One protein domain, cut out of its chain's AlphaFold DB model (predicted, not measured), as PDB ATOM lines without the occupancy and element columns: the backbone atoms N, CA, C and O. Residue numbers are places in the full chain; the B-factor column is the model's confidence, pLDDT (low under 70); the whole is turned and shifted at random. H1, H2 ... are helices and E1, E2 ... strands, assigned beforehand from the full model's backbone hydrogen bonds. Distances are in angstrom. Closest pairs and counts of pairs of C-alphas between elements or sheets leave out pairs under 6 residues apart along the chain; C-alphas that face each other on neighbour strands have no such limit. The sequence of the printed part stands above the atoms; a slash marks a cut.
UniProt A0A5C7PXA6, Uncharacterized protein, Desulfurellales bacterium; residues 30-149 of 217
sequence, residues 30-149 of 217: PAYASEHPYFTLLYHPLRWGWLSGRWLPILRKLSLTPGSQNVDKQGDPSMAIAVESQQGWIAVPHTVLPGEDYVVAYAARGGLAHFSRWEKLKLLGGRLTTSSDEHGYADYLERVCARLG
ATOM      1  N   PRO A  30      37.720  17.945   1.130       65.31
ATOM      2  CA  PRO A  30      37.544  18.607   2.422       65.31
ATOM      3  C   PRO A  30      36.730  17.771   3.419       65.31
ATOM      4  O   PRO A  30      36.637  18.158   4.582       65.31
ATOM      5  N   ALA A  31      36.154  16.647   2.979       61.25
ATOM      6  CA  ALA A  31      35.469  15.689   3.836       61.25
ATOM      7  C   ALA A  31      36.426  15.160   4.916       61.25
ATOM      8  O   ALA A  31      37.583  14.841   4.634       61.25
ATOM      9  N   TYR A  32      35.940  15.062   6.153       54.75
ATOM     10  CA  TYR A  32      36.677  14.382   7.213       54.75
ATOM     11  C   TYR A  32      36.695  12.879   6.923       54.75
ATOM     12  O   TYR A  32      35.700  12.317   6.458       54.75
ATOM     13  N   ALA A  33      37.811  12.217   7.220       54.12
ATOM     14  CA  ALA A  33      38.073  10.801   6.935       54.12
ATOM     15  C   ALA A  33      37.199   9.764   7.669       54.12
ATOM     16  O   ALA A  33      37.602   8.624   7.875       54.12
ATOM     17  N   SER A  34      35.987  10.140   8.053       51.16
ATOM     18  CA  SER A  34      35.004   9.261   8.672       51.16
ATOM     19  C   SER A  34      33.579   9.462   8.154       51.16
ATOM     20  O   SER A  34      32.676   8.820   8.679       51.16
ATOM     21  N   GLU A  35      33.326  10.328   7.161       51.28
ATOM     22  CA  GLU A  35      31.952  10.519   6.653       51.28
ATOM     23  C   GLU A  35      31.465   9.339   5.796       51.28
ATOM     24  O   GLU A  35      30.276   9.022   5.803       51.28
ATOM     25  N   HIS A  36      32.381   8.631   5.126       57.41
ATOM     26  CA  HIS A  36      32.071   7.427   4.351       57.41
ATOM     27  C   HIS A  36      33.018   6.279   4.728       57.41
ATOM     28  O   HIS A  36      34.075   6.111   4.102       57.41
ATOM     29  N   PRO A  37      32.681   5.518   5.786       69.69
ATOM     30  CA  PRO A  37      33.399   4.299   6.140       69.69
ATOM     31  C   PRO A  37      33.397   3.330   4.954       69.69
ATOM     32  O   PRO A  37      32.542   3.400   4.066       69.69
ATOM     33  N   TYR A  38      34.360   2.413   4.950       83.00
ATOM     34  CA  TYR A  38      34.353   1.291   4.020       83.00
ATOM     35  C   TYR A  38      32.977   0.607   4.052       83.00
ATOM     36  O   TYR A  38      32.357   0.517   5.111       83.00
ATOM     37  N   PHE A  39      32.458   0.176   2.907       92.81
ATOM     38  CA  PHE A  39      31.152  -0.475   2.836       92.81
ATOM     39  C   PHE A  39      31.222  -1.713   1.961       92.81
ATOM     40  O   PHE A  39      32.029  -1.787   1.036       92.81
ATOM     41  N   THR A  40      30.326  -2.656   2.228       95.31
ATOM     42  CA  THR A  40      30.080  -3.793   1.344       95.31
ATOM     43  C   THR A  40      28.666  -3.709   0.781       95.31
ATOM     44  O   THR A  40      27.755  -3.176   1.425       95.31
ATOM     45  N   LEU A  41      28.476  -4.173  -0.449       97.06
ATOM     46  CA  LEU A  41      27.152  -4.277  -1.050       97.06
ATOM     47  C   LEU A  41      26.481  -5.565  -0.578       97.06
ATOM     48  O   LEU A  41      27.119  -6.609  -0.481       97.06
ATOM     49  N   LEU A  42      25.184  -5.493  -0.308       98.31
ATOM     50  CA  LEU A  42      24.345  -6.620   0.074       98.31
ATOM     51  C   LEU A  42      23.258  -6.836  -0.981       98.31
ATOM     52  O   LEU A  42      22.555  -5.895  -1.359       98.31
ATOM     53  N   TYR A  43      23.106  -8.081  -1.410       98.44
ATOM     54  CA  TYR A  43      22.054  -8.570  -2.295       98.44
ATOM     55  C   TYR A  43      20.952  -9.261  -1.488       98.44
ATOM     56  O   TYR A  43      21.232  -9.872  -0.464       98.44
ATOM     57  N   HIS A  44      19.707  -9.193  -1.953       98.44
ATOM     58  CA  HIS A  44      18.606  -9.969  -1.394       98.44
ATOM     59  C   HIS A  44      17.737 -10.523  -2.534       98.44
ATOM     60  O   HIS A  44      17.312  -9.734  -3.383       98.44
ATOM     61  N   PRO A  45      17.402 -11.829  -2.549       97.88
ATOM     62  CA  PRO A  45      16.648 -12.453  -3.644       97.88
ATOM     63  C   PRO A  45      15.286 -11.821  -3.934       97.88
ATOM     64  O   PRO A  45      14.857 -11.783  -5.078       97.88
ATOM     65  N   LEU A  46      14.624 -11.271  -2.913       97.81
ATOM     66  CA  LEU A  46      13.332 -10.579  -3.052       97.81
ATOM     67  C   LEU A  46      13.441  -9.071  -3.358       97.81
ATOM     68  O   LEU A  46      12.444  -8.356  -3.296       97.81
ATOM     69  N   ARG A  47      14.643  -8.537  -3.614       97.94
ATOM     70  CA  ARG A  47      14.856  -7.094  -3.833       97.94
ATOM     71  C   ARG A  47      15.331  -6.837  -5.253       97.94
ATOM     72  O   ARG A  47      16.522  -6.693  -5.509       97.94
ATOM     73  N   TRP A  48      14.363  -6.713  -6.151       98.31
ATOM     74  CA  TRP A  48      14.571  -6.401  -7.561       98.31
ATOM     75  C   TRP A  48      13.841  -5.122  -7.956       98.31
ATOM     76  O   TRP A  48      12.839  -4.739  -7.352       98.31
ATOM     77  N   GLY A  49      14.375  -4.439  -8.962       97.38
ATOM     78  CA  GLY A  49      13.817  -3.211  -9.505       97.38
ATOM     79  C   GLY A  49      14.016  -3.127 -11.010       97.38
ATOM     80  O   GLY A  49      14.837  -3.837 -11.589       97.38
ATOM     81  N   TRP A  50      13.256  -2.233 -11.633       97.31
ATOM     82  CA  TRP A  50      13.377  -1.926 -13.050       97.31
ATOM     83  C   TRP A  50      14.276  -0.708 -13.226       97.31
ATOM     84  O   TRP A  50      13.862   0.423 -12.972       97.31
ATOM     85  N   LEU A  51      15.531  -0.951 -13.592       95.75
ATOM     86  CA  LEU A  51      16.576   0.065 -13.689       95.75
ATOM     87  C   LEU A  51      17.115   0.091 -15.116       95.75
ATOM     88  O   LEU A  51      17.535  -0.937 -15.644       95.75
ATOM     89  N   SER A  52      17.108   1.266 -15.751       94.38
ATOM     90  CA  SER A  52      17.559   1.435 -17.143       94.38
ATOM     91  C   SER A  52      16.942   0.413 -18.117       94.38
ATOM     92  O   SER A  52      17.638  -0.123 -18.975       94.38
ATOM     93  N   GLY A  53      15.650   0.102 -17.961       95.38
ATOM     94  CA  GLY A  53      14.942  -0.834 -18.843       95.38
ATOM     95  C   GLY A  53      15.259  -2.319 -18.626       95.38
ATOM     96  O   GLY A  53      14.991  -3.117 -19.518       95.38
ATOM     97  N   ARG A  54      15.852  -2.694 -17.485       96.38
ATOM     98  CA  ARG A  54      16.217  -4.079 -17.144       96.38
ATOM     99  C   ARG A  54      15.779  -4.425 -15.720       96.38
ATOM    100  O   ARG A  54      15.764  -3.557 -14.846       96.38
ATOM    101  N   TRP A  55      15.488  -5.702 -15.470       97.44
ATOM    102  CA  TRP A  55      15.317  -6.225 -14.113       97.44
ATOM    103  C   TRP A  55      16.679  -6.428 -13.463       97.44
ATOM    104  O   TRP A  55      17.439  -7.304 -13.865       97.44
ATOM    105  N   LEU A  56      16.984  -5.614 -12.456       98.25
ATOM    106  CA  LEU A  56      18.264  -5.630 -11.757       98.25
ATOM    107  C   LEU A  56      18.048  -5.640 -10.236       98.25
ATOM    108  O   LEU A  56      17.047  -5.104  -9.746       98.25
ATOM    109  N   PRO A  57      18.963  -6.245  -9.463       98.25
ATOM    110  CA  PRO A  57      18.840  -6.298  -8.018       98.25
ATOM    111  C   PRO A  57      19.034  -4.912  -7.401       98.25
ATOM    112  O   PRO A  57      19.903  -4.135  -7.799       98.25
ATOM    113  N   ILE A  58      18.258  -4.616  -6.362       97.88
ATOM    114  CA  ILE A  58      18.422  -3.401  -5.563       97.88
ATOM    115  C   ILE A  58      19.382  -3.723  -4.421       97.88
ATOM    116  O   ILE A  58      18.979  -4.243  -3.379       97.88
ATOM    117  N   LEU A  59      20.662  -3.413  -4.629       97.56
ATOM    118  CA  LEU A  59      21.686  -3.616  -3.610       97.56
ATOM    119  C   LEU A  59      21.579  -2.574  -2.492       97.56
ATOM    120  O   LEU A  59      21.287  -1.400  -2.728       97.56
ATOM    121  N   ARG A  60      21.865  -3.004  -1.263       96.75
ATOM    122  CA  ARG A  60      21.989  -2.134  -0.086       96.75
ATOM    123  C   ARG A  60      23.462  -1.989   0.290       96.75
ATOM    124  O   ARG A  60      24.214  -2.948   0.175       96.75
ATOM    125  N   LYS A  61      23.881  -0.815   0.765       95.56
ATOM    126  CA  LYS A  61      25.218  -0.624   1.351       95.56
ATOM    127  C   LYS A  61      25.177  -0.970   2.843       95.56
ATOM    128  O   LYS A  61      24.345  -0.422   3.563       95.56
ATOM    129  N   LEU A  62      26.075  -1.839   3.301       95.00
ATOM    130  CA  LEU A  62      26.354  -2.064   4.719       95.00
ATOM    131  C   LEU A  62      27.621  -1.301   5.102       95.00
ATOM    132  O   LEU A  62      28.691  -1.548   4.547       95.00
ATOM    133  N   SER A  63      27.477  -0.367   6.037       93.00
ATOM    134  CA  SER A  63      28.561   0.475   6.540       93.00
ATOM    135  C   SER A  63      29.464  -0.316   7.483       93.00
ATOM    136  O   SER A  63      28.992  -0.828   8.492       93.00
ATOM    137  N   LEU A  64      30.764  -0.374   7.200       90.88
ATOM    138  CA  LEU A  64      31.751  -1.127   7.980       90.88
ATOM    139  C   LEU A  64      32.570  -0.196   8.882       90.88
ATOM    140  O   LEU A  64      33.794  -0.123   8.791       90.88
ATOM    141  N   THR A  65      31.884   0.570   9.733       90.00
ATOM    142  CA  THR A  65      32.532   1.478  10.692       90.00
ATOM    143  C   THR A  65      32.960   0.702  11.935       90.00
ATOM    144  O   THR A  65      32.075   0.197  12.627       90.00
ATOM    145  N   PRO A  66      34.260   0.653  12.286       90.25
ATOM    146  CA  PRO A  66      34.710  -0.032  13.493       90.25
ATOM    147  C   PRO A  66      33.976   0.455  14.750       90.25
ATOM    148  O   PRO A  66      33.840   1.659  14.979       90.25
ATOM    149  N   GLY A  67      33.491  -0.482  15.567       88.69
ATOM    150  CA  GLY A  67      32.732  -0.197  16.787       88.69
ATOM    151  C   GLY A  67      31.275   0.234  16.573       88.69
ATOM    152  O   GLY A  67      30.638   0.683  17.527       88.69
ATOM    153  N   SER A  68      30.732   0.109  15.358       89.38
ATOM    154  CA  SER A  68      29.330   0.401  15.034       89.38
ATOM    155  C   SER A  68      28.658  -0.792  14.356       89.38
ATOM    156  O   SER A  68      29.324  -1.579  13.701       89.38
ATOM    157  N   GLN A  69      27.334  -0.929  14.491       88.94
ATOM    158  CA  GLN A  69      26.520  -1.925  13.767       88.94
ATOM    159  C   GLN A  69      27.078  -3.366  13.790       88.94
ATOM    160  O   GLN A  69      27.045  -4.067  12.785       88.94
ATOM    161  N   ASN A  70      27.579  -3.825  14.941       93.00
ATOM    162  CA  ASN A  70      28.210  -5.145  15.112       93.00
ATOM    163  C   ASN A  70      29.516  -5.359  14.323       93.00
ATOM    164  O   ASN A  70      29.970  -6.494  14.195       93.00
ATOM    165  N   VAL A  71      30.139  -4.295  13.824       91.81
ATOM    166  CA  VAL A  71      31.539  -4.306  13.397       91.81
ATOM    167  C   VAL A  71      32.392  -4.167  14.650       91.81
ATOM    168  O   VAL A  71      32.141  -3.293  15.492       91.81
ATOM    169  N   ASP A  72      33.386  -5.036  14.805       89.75
ATOM    170  CA  ASP A  72      34.248  -4.991  15.982       89.75
ATOM    171  C   ASP A  72      35.106  -3.704  16.019       89.75
ATOM    172  O   ASP A  72      35.092  -2.870  15.107       89.75
ATOM    173  N   LYS A  73      35.858  -3.501  17.105       90.25
ATOM    174  CA  LYS A  73      36.714  -2.308  17.249       90.25
ATOM    175  C   LYS A  73      37.937  -2.340  16.323       90.25
ATOM    176  O   LYS A  73      38.577  -1.306  16.144       90.25
ATOM    177  N   GLN A  74      38.273  -3.504  15.781       87.88
ATOM    178  CA  GLN A  74      39.385  -3.763  14.874       87.88
ATOM    179  C   GLN A  74      38.970  -3.623  13.394       87.88
ATOM    180  O   GLN A  74      39.843  -3.564  12.529       87.88
ATOM    181  N   GLY A  75      37.669  -3.505  13.111       85.62
ATOM    182  CA  GLY A  75      37.086  -3.397  11.778       85.62
ATOM    183  C   GLY A  75      36.606  -4.714  11.157       85.62
ATOM    184  O   GLY A  75      36.255  -4.696   9.980       85.62
ATOM    185  N   ASP A  76      36.571  -5.832  11.889       90.19
ATOM    186  CA  ASP A  76      36.021  -7.106  11.407       90.19
ATOM    187  C   ASP A  76      34.490  -7.009  11.242       90.19
ATOM    188  O   ASP A  76      33.763  -6.792  12.224       90.19
ATOM    189  N   PRO A  77      33.966  -7.177  10.011       93.69
ATOM    190  CA  PRO A  77      32.540  -7.090   9.734       93.69
ATOM    191  C   PRO A  77      31.800  -8.428   9.893       93.69
ATOM    192  O   PRO A  77      30.606  -8.488   9.596       93.69
ATOM    193  N   SER A  78      32.466  -9.507  10.321       94.56
ATOM    194  CA  SER A  78      31.910 -10.870  10.305       94.56
ATOM    195  C   SER A  78      30.562 -10.991  11.024       94.56
ATOM    196  O   SER A  78      29.626 -11.582  10.484       94.56
ATOM    197  N   MET A  79      30.419 -10.383  12.208       96.06
ATOM    198  CA  MET A  79      29.152 -10.413  12.951       96.06
ATOM    199  C   MET A  79      28.063  -9.567  12.275       96.06
ATOM    200  O   MET A  79      26.916 -10.002  12.193       96.06
ATOM    201  N   ALA A  80      28.414  -8.392  11.746       96.06
ATOM    202  CA  ALA A  80      27.481  -7.551  10.995       96.06
ATOM    203  C   ALA A  80      26.920  -8.296   9.771       96.06
ATOM    204  O   ALA A  80      25.708  -8.342   9.569       96.06
ATOM    205  N   ILE A  81      27.788  -8.961   9.004       96.06
ATOM    206  CA  ILE A  81      27.390  -9.774   7.848       96.06
ATOM    207  C   ILE A  81      26.534 -10.970   8.286       96.06
ATOM    208  O   ILE A  81      25.539 -11.269   7.629       96.06
ATOM    209  N   ALA A  82      26.873 -11.635   9.394       97.50
ATOM    210  CA  ALA A  82      26.099 -12.767   9.904       97.50
ATOM    211  C   ALA A  82      24.664 -12.368  10.295       97.50
ATOM    212  O   ALA A  82      23.719 -13.076   9.948       97.50
ATOM    213  N   VAL A  83      24.488 -11.220  10.961       97.50
ATOM    214  CA  VAL A  83      23.160 -10.680  11.309       97.50
ATOM    215  C   VAL A  83      22.339 -10.394  10.053       97.50
ATOM    216  O   VAL A  83      21.164 -10.753   9.986       97.50
ATOM    217  N   GLU A  84      22.952  -9.793   9.035       97.94
ATOM    218  CA  GLU A  84      22.261  -9.504   7.776       97.94
ATOM    219  C   GLU A  84      21.933 -10.784   6.994       97.94
ATOM    220  O   GLU A  84      20.861 -10.903   6.398       97.94
ATOM    221  N   SER A  85      22.802 -11.791   7.065       97.50
ATOM    222  CA  SER A  85      22.566 -13.101   6.459       97.50
ATOM    223  C   SER A  85      21.375 -13.836   7.069       97.50
ATOM    224  O   SER A  85      20.595 -14.436   6.329       97.50
ATOM    225  N   GLN A  86      21.151 -13.714   8.381       97.75
ATOM    226  CA  GLN A  86      19.942 -14.242   9.031       97.75
ATOM    227  C   GLN A  86      18.650 -13.597   8.504       97.75
ATOM    228  O   GLN A  86      17.586 -14.203   8.579       97.75
ATOM    229  N   GLN A  87      18.742 -12.390   7.940       97.50
ATOM    230  CA  GLN A  87      17.632 -11.675   7.308       97.50
ATOM    231  C   GLN A  87      17.544 -11.926   5.792       97.50
ATOM    232  O   GLN A  87      16.804 -11.232   5.098       97.50
ATOM    233  N   GLY A  88      18.303 -12.890   5.258       97.56
ATOM    234  CA  GLY A  88      18.289 -13.250   3.838       97.56
ATOM    235  C   GLY A  88      19.181 -12.385   2.945       97.56
ATOM    236  O   GLY A  88      19.141 -12.531   1.722       97.56
ATOM    237  N   TRP A  89      19.994 -11.490   3.517       98.38
ATOM    238  CA  TRP A  89      20.959 -10.710   2.744       98.38
ATOM    239  C   TRP A  89      22.245 -11.492   2.481       98.38
ATOM    240  O   TRP A  89      22.738 -12.245   3.312       98.38
ATOM    241  N   ILE A  90      22.830 -11.273   1.312       98.25
ATOM    242  CA  ILE A  90      24.046 -11.938   0.855       98.25
ATOM    243  C   ILE A  90      25.079 -10.856   0.557       98.25
ATOM    244  O   ILE A  90      24.838  -9.978  -0.271       98.25
ATOM    245  N   ALA A  91      26.227 -10.906   1.231       97.19
ATOM    246  CA  ALA A  91      27.316  -9.973   0.966       97.19
ATOM    247  C   ALA A  91      27.917 -10.217  -0.422       97.19
ATOM    248  O   ALA A  91      28.246 -11.348  -0.783       97.19
ATOM    249  N   VAL A  92      28.059  -9.148  -1.201       96.81
ATOM    250  CA  VAL A  92      28.623  -9.187  -2.548       96.81
ATOM    251  C   VAL A  92      30.141  -9.033  -2.447       96.81
ATOM    252  O   VAL A  92      30.614  -7.984  -1.996       96.81
ATOM    253  N   PRO A  93      30.933 -10.031  -2.880       92.75
ATOM    254  CA  PRO A  93      32.386  -9.933  -2.841       92.75
ATOM    255  C   PRO A  93      32.888  -8.721  -3.627       92.75
ATOM    256  O   PRO A  93      32.416  -8.454  -4.729       92.75
ATOM    257  N   HIS A  94      33.880  -8.010  -3.090       89.50
ATOM    258  CA  HIS A  94      34.445  -6.816  -3.734       89.50
ATOM    259  C   HIS A  94      35.054  -7.137  -5.102       89.50
ATOM    260  O   HIS A  94      34.898  -6.375  -6.050       89.50
ATOM    261  N   THR A  95      35.633  -8.330  -5.213       89.81
ATOM    262  CA  THR A  95      36.280  -8.860  -6.413       89.81
ATOM    263  C   THR A  95      35.348  -9.746  -7.248       89.81
ATOM    264  O   THR A  95      35.820 -10.646  -7.944       89.81
ATOM    265  N   VAL A  96      34.023  -9.570  -7.141       94.19
ATOM    266  CA  VAL A  96      33.038 -10.375  -7.894       94.19
ATOM    267  C   VAL A  96      33.305 -10.332  -9.401       94.19
ATOM    268  O   VAL A  96      33.245 -11.363 -10.075       94.19
ATOM    269  N   LEU A  97      33.661  -9.152  -9.908       94.25
ATOM    270  CA  LEU A  97      34.155  -8.944 -11.260       94.25
ATOM    271  C   LEU A  97      35.675  -8.706 -11.192       94.25
ATOM    272  O   LEU A  97      36.113  -7.775 -10.510       94.25
ATOM    273  N   PRO A  98      36.500  -9.539 -11.856       91.38
ATOM    274  CA  PRO A  98      37.952  -9.386 -11.829       91.38
ATOM    275  C   PRO A  98      38.402  -8.003 -12.314       91.38
ATOM    276  O   PRO A  98      38.015  -7.569 -13.393       91.38
ATOM    277  N   GLY A  99      39.238  -7.325 -11.521       89.94
ATOM    278  CA  GLY A  99      39.759  -5.991 -11.846       89.94
ATOM    279  C   GLY A  99      38.764  -4.844 -11.640       89.94
ATOM    280  O   GLY A  99      39.087  -3.698 -11.945       89.94
ATOM    281  N   GLU A 100      37.571  -5.127 -11.108       91.19
ATOM    282  CA  GLU A 100      36.484  -4.161 -11.010       91.19
ATOM    283  C   GLU A 100      35.907  -4.025  -9.590       91.19
ATOM    284  O   GLU A 100      34.705  -4.152  -9.382       91.19
ATOM    285  N   ASP A 101      36.708  -3.545  -8.639       91.81
ATOM    286  CA  ASP A 101      36.221  -3.214  -7.286       91.81
ATOM    287  C   ASP A 101      35.133  -2.123  -7.258       91.81
ATOM    288  O   ASP A 101      35.348  -0.987  -7.677       91.81
ATOM    289  N   TYR A 102      33.954  -2.417  -6.720       93.81
ATOM    290  CA  TYR A 102      32.858  -1.439  -6.682       93.81
ATOM    291  C   TYR A 102      33.063  -0.292  -5.677       93.81
ATOM    292  O   TYR A 102      32.294   0.673  -5.698       93.81
ATOM    293  N   VAL A 103      34.075  -0.383  -4.808       92.75
ATOM    294  CA  VAL A 103      34.469   0.664  -3.856       92.75
ATOM    295  C   VAL A 103      35.744   1.341  -4.346       92.75
ATOM    296  O   VAL A 103      36.719   0.675  -4.681       92.75
ATOM    297  N   VAL A 104      35.753   2.670  -4.341       91.44
ATOM    298  CA  VAL A 104      36.907   3.501  -4.688       91.44
ATOM    299  C   VAL A 104      37.256   4.385  -3.499       91.44
ATOM    300  O   VAL A 104      36.382   5.034  -2.922       91.44
ATOM    301  N   ALA A 105      38.536   4.410  -3.130       90.12
ATOM    302  CA  ALA A 105      39.053   5.265  -2.071       90.12
ATOM    303  C   ALA A 105      39.633   6.563  -2.652       90.12
ATOM    304  O   ALA A 105      40.390   6.538  -3.622       90.12
ATOM    305  N   TYR A 106      39.312   7.688  -2.021       88.62
ATOM    306  CA  TYR A 106      39.839   9.012  -2.343       88.62
ATOM    307  C   TYR A 106      40.585   9.580  -1.138       88.62
ATOM    308  O   TYR A 106      40.169   9.387   0.007       88.62
ATOM    309  N   ALA A 107      41.676  10.306  -1.388       87.25
ATOM    310  CA  ALA A 107      42.375  11.036  -0.339       87.25
ATOM    311  C   ALA A 107      41.482  12.166   0.198       87.25
ATOM    312  O   ALA A 107      40.976  12.997  -0.561       87.25
ATOM    313  N   ALA A 108      41.295  12.197   1.512       86.62
ATOM    314  CA  ALA A 108      40.444  13.154   2.202       86.62
ATOM    315  C   ALA A 108      41.165  13.718   3.432       86.62
ATOM    316  O   ALA A 108      42.183  13.189   3.895       86.62
ATOM    317  N   ARG A 109      40.652  14.817   3.987       81.81
ATOM    318  CA  ARG A 109      41.242  15.416   5.183       81.81
ATOM    319  C   ARG A 109      41.135  14.440   6.363       81.81
ATOM    320  O   ARG A 109      40.061  14.200   6.905       81.81
ATOM    321  N   GLY A 110      42.281  13.910   6.788       79.56
ATOM    322  CA  GLY A 110      42.389  12.984   7.921       79.56
ATOM    323  C   GLY A 110      42.447  11.498   7.555       79.56
ATOM    324  O   GLY A 110      42.359  10.680   8.465       79.56
ATOM    325  N   GLY A 111      42.565  11.130   6.269       84.50
ATOM    326  CA  GLY A 111      42.579   9.725   5.838       84.50
ATOM    327  C   GLY A 111      41.938   9.484   4.466       84.50
ATOM    328  O   GLY A 111      42.122  10.270   3.539       84.50
ATOM    329  N   LEU A 112      41.210   8.373   4.330       86.38
ATOM    330  CA  LEU A 112      40.559   7.953   3.084       86.38
ATOM    331  C   LEU A 112      39.037   8.073   3.191       86.38
ATOM    332  O   LEU A 112      38.457   7.739   4.222       86.38
ATOM    333  N   ALA A 113      38.393   8.497   2.107       87.19
ATOM    334  CA  ALA A 113      36.943   8.455   1.947       87.19
ATOM    335  C   ALA A 113      36.569   7.416   0.881       87.19
ATOM    336  O   ALA A 113      37.165   7.399  -0.198       87.19
ATOM    337  N   HIS A 114      35.594   6.556   1.179       89.25
ATOM    338  CA  HIS A 114      35.193   5.460   0.298       89.25
ATOM    339  C   HIS A 114      33.870   5.776  -0.391       89.25
ATOM    340  O   HIS A 114      32.868   6.050   0.260       89.25
ATOM    341  N   PHE A 115      33.855   5.687  -1.713       92.12
ATOM    342  CA  PHE A 115      32.679   5.927  -2.542       92.12
ATOM    343  C   PHE A 115      32.446   4.727  -3.451       92.12
ATOM    344  O   PHE A 115      33.338   3.911  -3.677       92.12
ATOM    345  N   SER A 116      31.237   4.595  -3.978       93.94
ATOM    346  CA  SER A 116      30.994   3.638  -5.054       93.94
ATOM    347  C   SER A 116      31.672   4.115  -6.336       93.94
ATOM    348  O   SER A 116      31.762   5.319  -6.577       93.94
ATOM    349  N   ARG A 117      32.102   3.190  -7.199       94.19
ATOM    350  CA  ARG A 117      32.749   3.533  -8.479       94.19
ATOM    351  C   ARG A 117      31.898   4.456  -9.368       94.19
ATOM    352  O   ARG A 117      32.444   5.192 -10.183       94.19
ATOM    353  N   TRP A 118      30.579   4.427  -9.207       95.50
ATOM    354  CA  TRP A 118      29.631   5.203 -10.011       95.50
ATOM    355  C   TRP A 118      29.324   6.581  -9.425       95.50
ATOM    356  O   TRP A 118      28.609   7.361 -10.046       95.50
ATOM    357  N   GLU A 119      29.862   6.914  -8.250       93.88
ATOM    358  CA  GLU A 119      29.714   8.245  -7.668       93.88
ATOM    359  C   GLU A 119      30.730   9.208  -8.301       93.88
ATOM    360  O   GLU A 119      31.944   9.093  -8.141       93.88
ATOM    361  N   LYS A 120      30.210  10.195  -9.029       93.44
ATOM    362  CA  LYS A 120      30.956  11.312  -9.606       93.44
ATOM    363  C   LYS A 120      31.038  12.431  -8.575       93.44
ATOM    364  O   LYS A 120      30.038  13.097  -8.287       93.44
ATOM    365  N   LEU A 121      32.238  12.619  -8.039       91.62
ATOM    366  CA  LEU A 121      32.552  13.630  -7.034       91.62
ATOM    367  C   LEU A 121      32.862  14.972  -7.709       91.62
ATOM    368  O   LEU A 121      33.655  15.033  -8.646       91.62
ATOM    369  N   LYS A 122      32.241  16.054  -7.234       90.88
ATOM    370  CA  LYS A 122      32.520  17.427  -7.679       90.88
ATOM    371  C   LYS A 122      32.635  18.352  -6.478       90.88
ATOM    372  O   LYS A 122      31.718  18.411  -5.656       90.88
ATOM    373  N   LEU A 123      33.726  19.107  -6.401       88.12
ATOM    374  CA  LEU A 123      33.909  20.130  -5.380       88.12
ATOM    375  C   LEU A 123      33.395  21.479  -5.898       88.12
ATOM    376  O   LEU A 123      33.944  22.038  -6.841       88.12
ATOM    377  N   LEU A 124      32.325  22.001  -5.298       87.62
ATOM    378  CA  LEU A 124      31.714  23.274  -5.686       87.62
ATOM    379  C   LEU A 124      31.680  24.209  -4.477       87.62
ATOM    380  O   LEU A 124      30.982  23.947  -3.500       87.62
ATOM    381  N   GLY A 125      32.465  25.291  -4.522       86.25
ATOM    382  CA  GLY A 125      32.516  26.282  -3.437       86.25
ATOM    383  C   GLY A 125      32.927  25.693  -2.081       86.25
ATOM    384  O   GLY A 125      32.363  26.060  -1.057       86.25
ATOM    385  N   GLY A 126      33.853  24.726  -2.072       82.75
ATOM    386  CA  GLY A 126      34.295  24.035  -0.852       82.75
ATOM    387  C   GLY A 126      33.331  22.962  -0.331       82.75
ATOM    388  O   GLY A 126      33.649  22.293   0.650       82.75
ATOM    389  N   ARG A 127      32.184  22.745  -0.990       83.44
ATOM    390  CA  ARG A 127      31.245  21.667  -0.672       83.44
ATOM    391  C   ARG A 127      31.411  20.506  -1.646       83.44
ATOM    392  O   ARG A 127      31.397  20.698  -2.862       83.44
ATOM    393  N   LEU A 128      31.521  19.294  -1.106       85.94
ATOM    394  CA  LEU A 128      31.478  18.079  -1.909       85.94
ATOM    395  C   LEU A 128      30.040  17.826  -2.372       85.94
ATOM    396  O   LEU A 128      29.111  17.757  -1.567       85.94
ATOM    397  N   THR A 129      29.865  17.705  -3.679       89.88
ATOM    398  CA  THR A 129      28.619  17.282  -4.314       89.88
ATOM    399  C   THR A 129      28.853  15.955  -5.014       89.88
ATOM    400  O   THR A 129      29.918  15.726  -5.592       89.88
ATOM    401  N   THR A 130      27.867  15.070  -4.938       91.44
ATOM    402  CA  THR A 130      27.916  13.746  -5.552       91.44
ATOM    403  C   THR A 130      26.794  13.619  -6.572       91.44
ATOM    404  O   THR A 130      25.690  14.131  -6.391       91.44
ATOM    405  N   SER A 131      27.097  12.964  -7.684       94.38
ATOM    406  CA  SER A 131      26.117  12.543  -8.690       94.38
ATOM    407  C   SER A 131      26.389  11.087  -9.049       94.38
ATOM    408  O   SER A 131      27.503  10.617  -8.836       94.38
ATOM    409  N   SER A 132      25.395  10.361  -9.554       94.94
ATOM    410  CA  SER A 132      25.528   8.930  -9.851       94.94
ATOM    411  C   SER A 132      25.597   8.674 -11.356       94.94
ATOM    412  O   SER A 132      24.882   9.307 -12.132       94.94
ATOM    413  N   ASP A 133      26.453   7.746 -11.774       96.31
ATOM    414  CA  ASP A 133      26.442   7.140 -13.101       96.31
ATOM    415  C   ASP A 133      25.475   5.950 -13.125       96.31
ATOM    416  O   ASP A 133      25.862   4.798 -12.933       96.31
ATOM    417  N   GLU A 134      24.188   6.244 -13.309       95.44
ATOM    418  CA  GLU A 134      23.127   5.233 -13.243       95.44
ATOM    419  C   GLU A 134      23.266   4.151 -14.319       95.44
ATOM    420  O   GLU A 134      23.034   2.975 -14.036       95.44
ATOM    421  N   HIS A 135      23.695   4.524 -15.529       95.94
ATOM    422  CA  HIS A 135      23.929   3.572 -16.614       95.94
ATOM    423  C   HIS A 135      25.119   2.664 -16.306       95.94
ATOM    424  O   HIS A 135      24.978   1.442 -16.355       95.94
ATOM    425  N   GLY A 136      26.255   3.240 -15.892       96.31
ATOM    426  CA  GLY A 136      27.427   2.455 -15.504       96.31
ATOM    427  C   GLY A 136      27.155   1.522 -14.318       96.31
ATOM    428  O   GLY A 136      27.699   0.417 -14.261       96.31
ATOM    429  N   TYR A 137      26.289   1.933 -13.387       96.88
ATOM    430  CA  TYR A 137      25.847   1.080 -12.286       96.88
ATOM    431  C   TYR A 137      24.952  -0.063 -12.771       96.88
ATOM    432  O   TYR A 137      25.175  -1.215 -12.398       96.88
ATOM    433  N   ALA A 138      23.979   0.224 -13.638       97.69
ATOM    434  CA  ALA A 138      23.101  -0.796 -14.203       97.69
ATOM    435  C   ALA A 138      23.885  -1.848 -15.015       97.69
ATOM    436  O   ALA A 138      23.648  -3.044 -14.851       97.69
ATOM    437  N   ASP A 139      24.875  -1.424 -15.805       97.38
ATOM    438  CA  ASP A 139      25.743  -2.324 -16.580       97.38
ATOM    439  C   ASP A 139      26.661  -3.171 -15.688       97.38
ATOM    440  O   ASP A 139      26.992  -4.315 -16.009       97.38
ATOM    441  N   TYR A 140      27.092  -2.636 -14.543       96.69
ATOM    442  CA  TYR A 140      27.783  -3.434 -13.535       96.69
ATOM    443  C   TYR A 140      26.860  -4.502 -12.936       96.69
ATOM    444  O   TYR A 140      27.255  -5.665 -12.864       96.69
ATOM    445  N   LEU A 141      25.640  -4.129 -12.534       97.94
ATOM    446  CA  LEU A 141      24.691  -5.067 -11.932       97.94
ATOM    447  C   LEU A 141      24.339  -6.209 -12.881       97.94
ATOM    448  O   LEU A 141      24.324  -7.357 -12.452       97.94
ATOM    449  N   GLU A 142      24.121  -5.917 -14.163       97.81
ATOM    450  CA  GLU A 142      23.850  -6.945 -15.170       97.81
ATOM    451  C   GLU A 142      25.000  -7.960 -15.264       97.81
ATOM    452  O   GLU A 142      24.776  -9.173 -15.228       97.81
ATOM    453  N   ARG A 143      26.249  -7.481 -15.291       97.50
ATOM    454  CA  ARG A 143      27.435  -8.353 -15.322       97.50
ATOM    455  C   ARG A 143      27.612  -9.146 -14.030       97.50
ATOM    456  O   ARG A 143      27.997 -10.312 -14.090       97.50
ATOM    457  N   VAL A 144      27.305  -8.557 -12.874       97.44
ATOM    458  CA  VAL A 144      27.288  -9.273 -11.587       97.44
ATOM    459  C   VAL A 144      26.220 -10.365 -11.585       97.44
ATOM    460  O   VAL A 144      26.523 -11.496 -11.207       97.44
ATOM    461  N   CYS A 145      25.006 -10.067 -12.051       97.62
ATOM    462  CA  CYS A 145      23.926 -11.044 -12.177       97.62
ATOM    463  C   CYS A 145      24.329 -12.207 -13.080       97.62
ATOM    464  O   CYS A 145      24.216 -13.357 -12.666       97.62
ATOM    465  N   ALA A 146      24.888 -11.918 -14.258       97.31
ATOM    466  CA  ALA A 146      25.399 -12.944 -15.162       97.31
ATOM    467  C   ALA A 146      26.515 -13.783 -14.512       97.31
ATOM    468  O   ALA A 146      26.539 -15.005 -14.645       97.31
ATOM    469  N   ARG A 147      27.425 -13.145 -13.762       96.81
ATOM    470  CA  ARG A 147      28.548 -13.817 -13.091       96.81
ATOM    471  C   ARG A 147      28.110 -14.728 -11.944       96.81
ATOM    472  O   ARG A 147      28.737 -15.770 -11.743       96.81
ATOM    473  N   LEU A 148      27.105 -14.305 -11.178       96.75
ATOM    474  CA  LEU A 148      26.615 -14.989  -9.977       96.75
ATOM    475  C   LEU A 148      25.360 -15.839 -10.225       96.75
ATOM    476  O   LEU A 148      24.896 -16.506  -9.304       96.75
ATOM    477  N   GLY A 149      24.825 -15.833 -11.449       97.12
ATOM    478  CA  GLY A 149      23.603 -16.555 -11.802       97.12
ATOM    479  C   GLY A 149      22.360 -16.000 -11.107       97.12
ATOM    480  O   GLY A 149      21.452 -16.758 -10.780       97.12
TER     481      GLY A 149
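What this domain is: This is residues 30 to 149 of the 217 residues of an uncharacterized protein of Desulfurellales bacterium (UniProt A0A5C7PXA6). A small sheet of three short strands, E5, E2 and E6, with helix H1 over one face, lies between two ends built of hairpins. At one end helix H2 packs on the hairpin E3 and E4; at the other, the hairpins E7 and E8, and E9 and E10, reach away, with E1 between them near their turns. The 120 printed residues hold ten named strands and two named helices, in the order E1 E2 E3 E4 E5 H1 E6 E7 E8 E9 E10 H2, and the class is mixed. The whole is compact, with a radius of gyration of the C-alphas of 15.4 A, and rounded, spanning 41 by 34 by 24 A.

How they stand to each other: Begin at E1, residues 30 to 32, which pairs with no named strand; its closest C-alpha pair with E7, residues 103 to 109, is Tyr 32 and Arg 109, at 5.1 A. Next comes E2, residues 39 to 43, the inner strand of an antiparallel sheet whose edge strands are E5, residues 60 to 63, and E6, residues 90 to 92. Look for N 42 and O 60, and N 43 and O 90, each 2.8 A and within hydrogen-bond range. E3, residues 48 to 51, and E4, residues 54 to 57, form a hairpin, with N 49 and O 56 at 2.9 A. E4 runs on into E5 across a break of 2 residues, at 31 degrees. H1, residues 78 to 86, is on the sheet of E2 at a height of 8.9 A, over E2 and only just over E6, where 3 of its C-alphas fall; it runs along the strands, at 20 degrees to E2 on the local plane. E5, H1 and E6 make a split strand-helix-strand unit, a strand, a helix and a strand in turn along the chain with E2 between the two strands in the sheet, and its crossover is right-handed. E7 and E8, residues 111 to 116, form a hairpin, with N 104 and O 115 at 2.8 A. E9, residues 119 to 124, and E10, residues 127 to 132, form another, with N 120 and O 131 at 2.7 A; E8 and E9 meet only through their link. H2, residues 134 to 148, comes closest to E4 at the C-alphas of Leu 56 and Leu 141, 6.5 A, and is apart from H1. In H1 and H2 every O i to N i+4 pair is within hydrogen-bond range.

Where its parts are: Find C-alpha 30, where E1 begins, at (37.544, 18.607, 2.422). E7 is 18.6 A long, E8 17.0 A, E10 16.7 A, E9 15.3 A, E2 13.2 A and H1 12.5 A. H2, 20.8 A long, ends at C-alpha 148, (26.615, -14.989, -9.977).

The domain as a whole: The C-alphas farthest apart are those of Gly 125 and Gly 149, 44.5 A. The printed part has no cut; the link from E5 to H1, 14 residues, is long. Mean pLDDT of the printed part is 91.1, with residues 30 to 37 under 70.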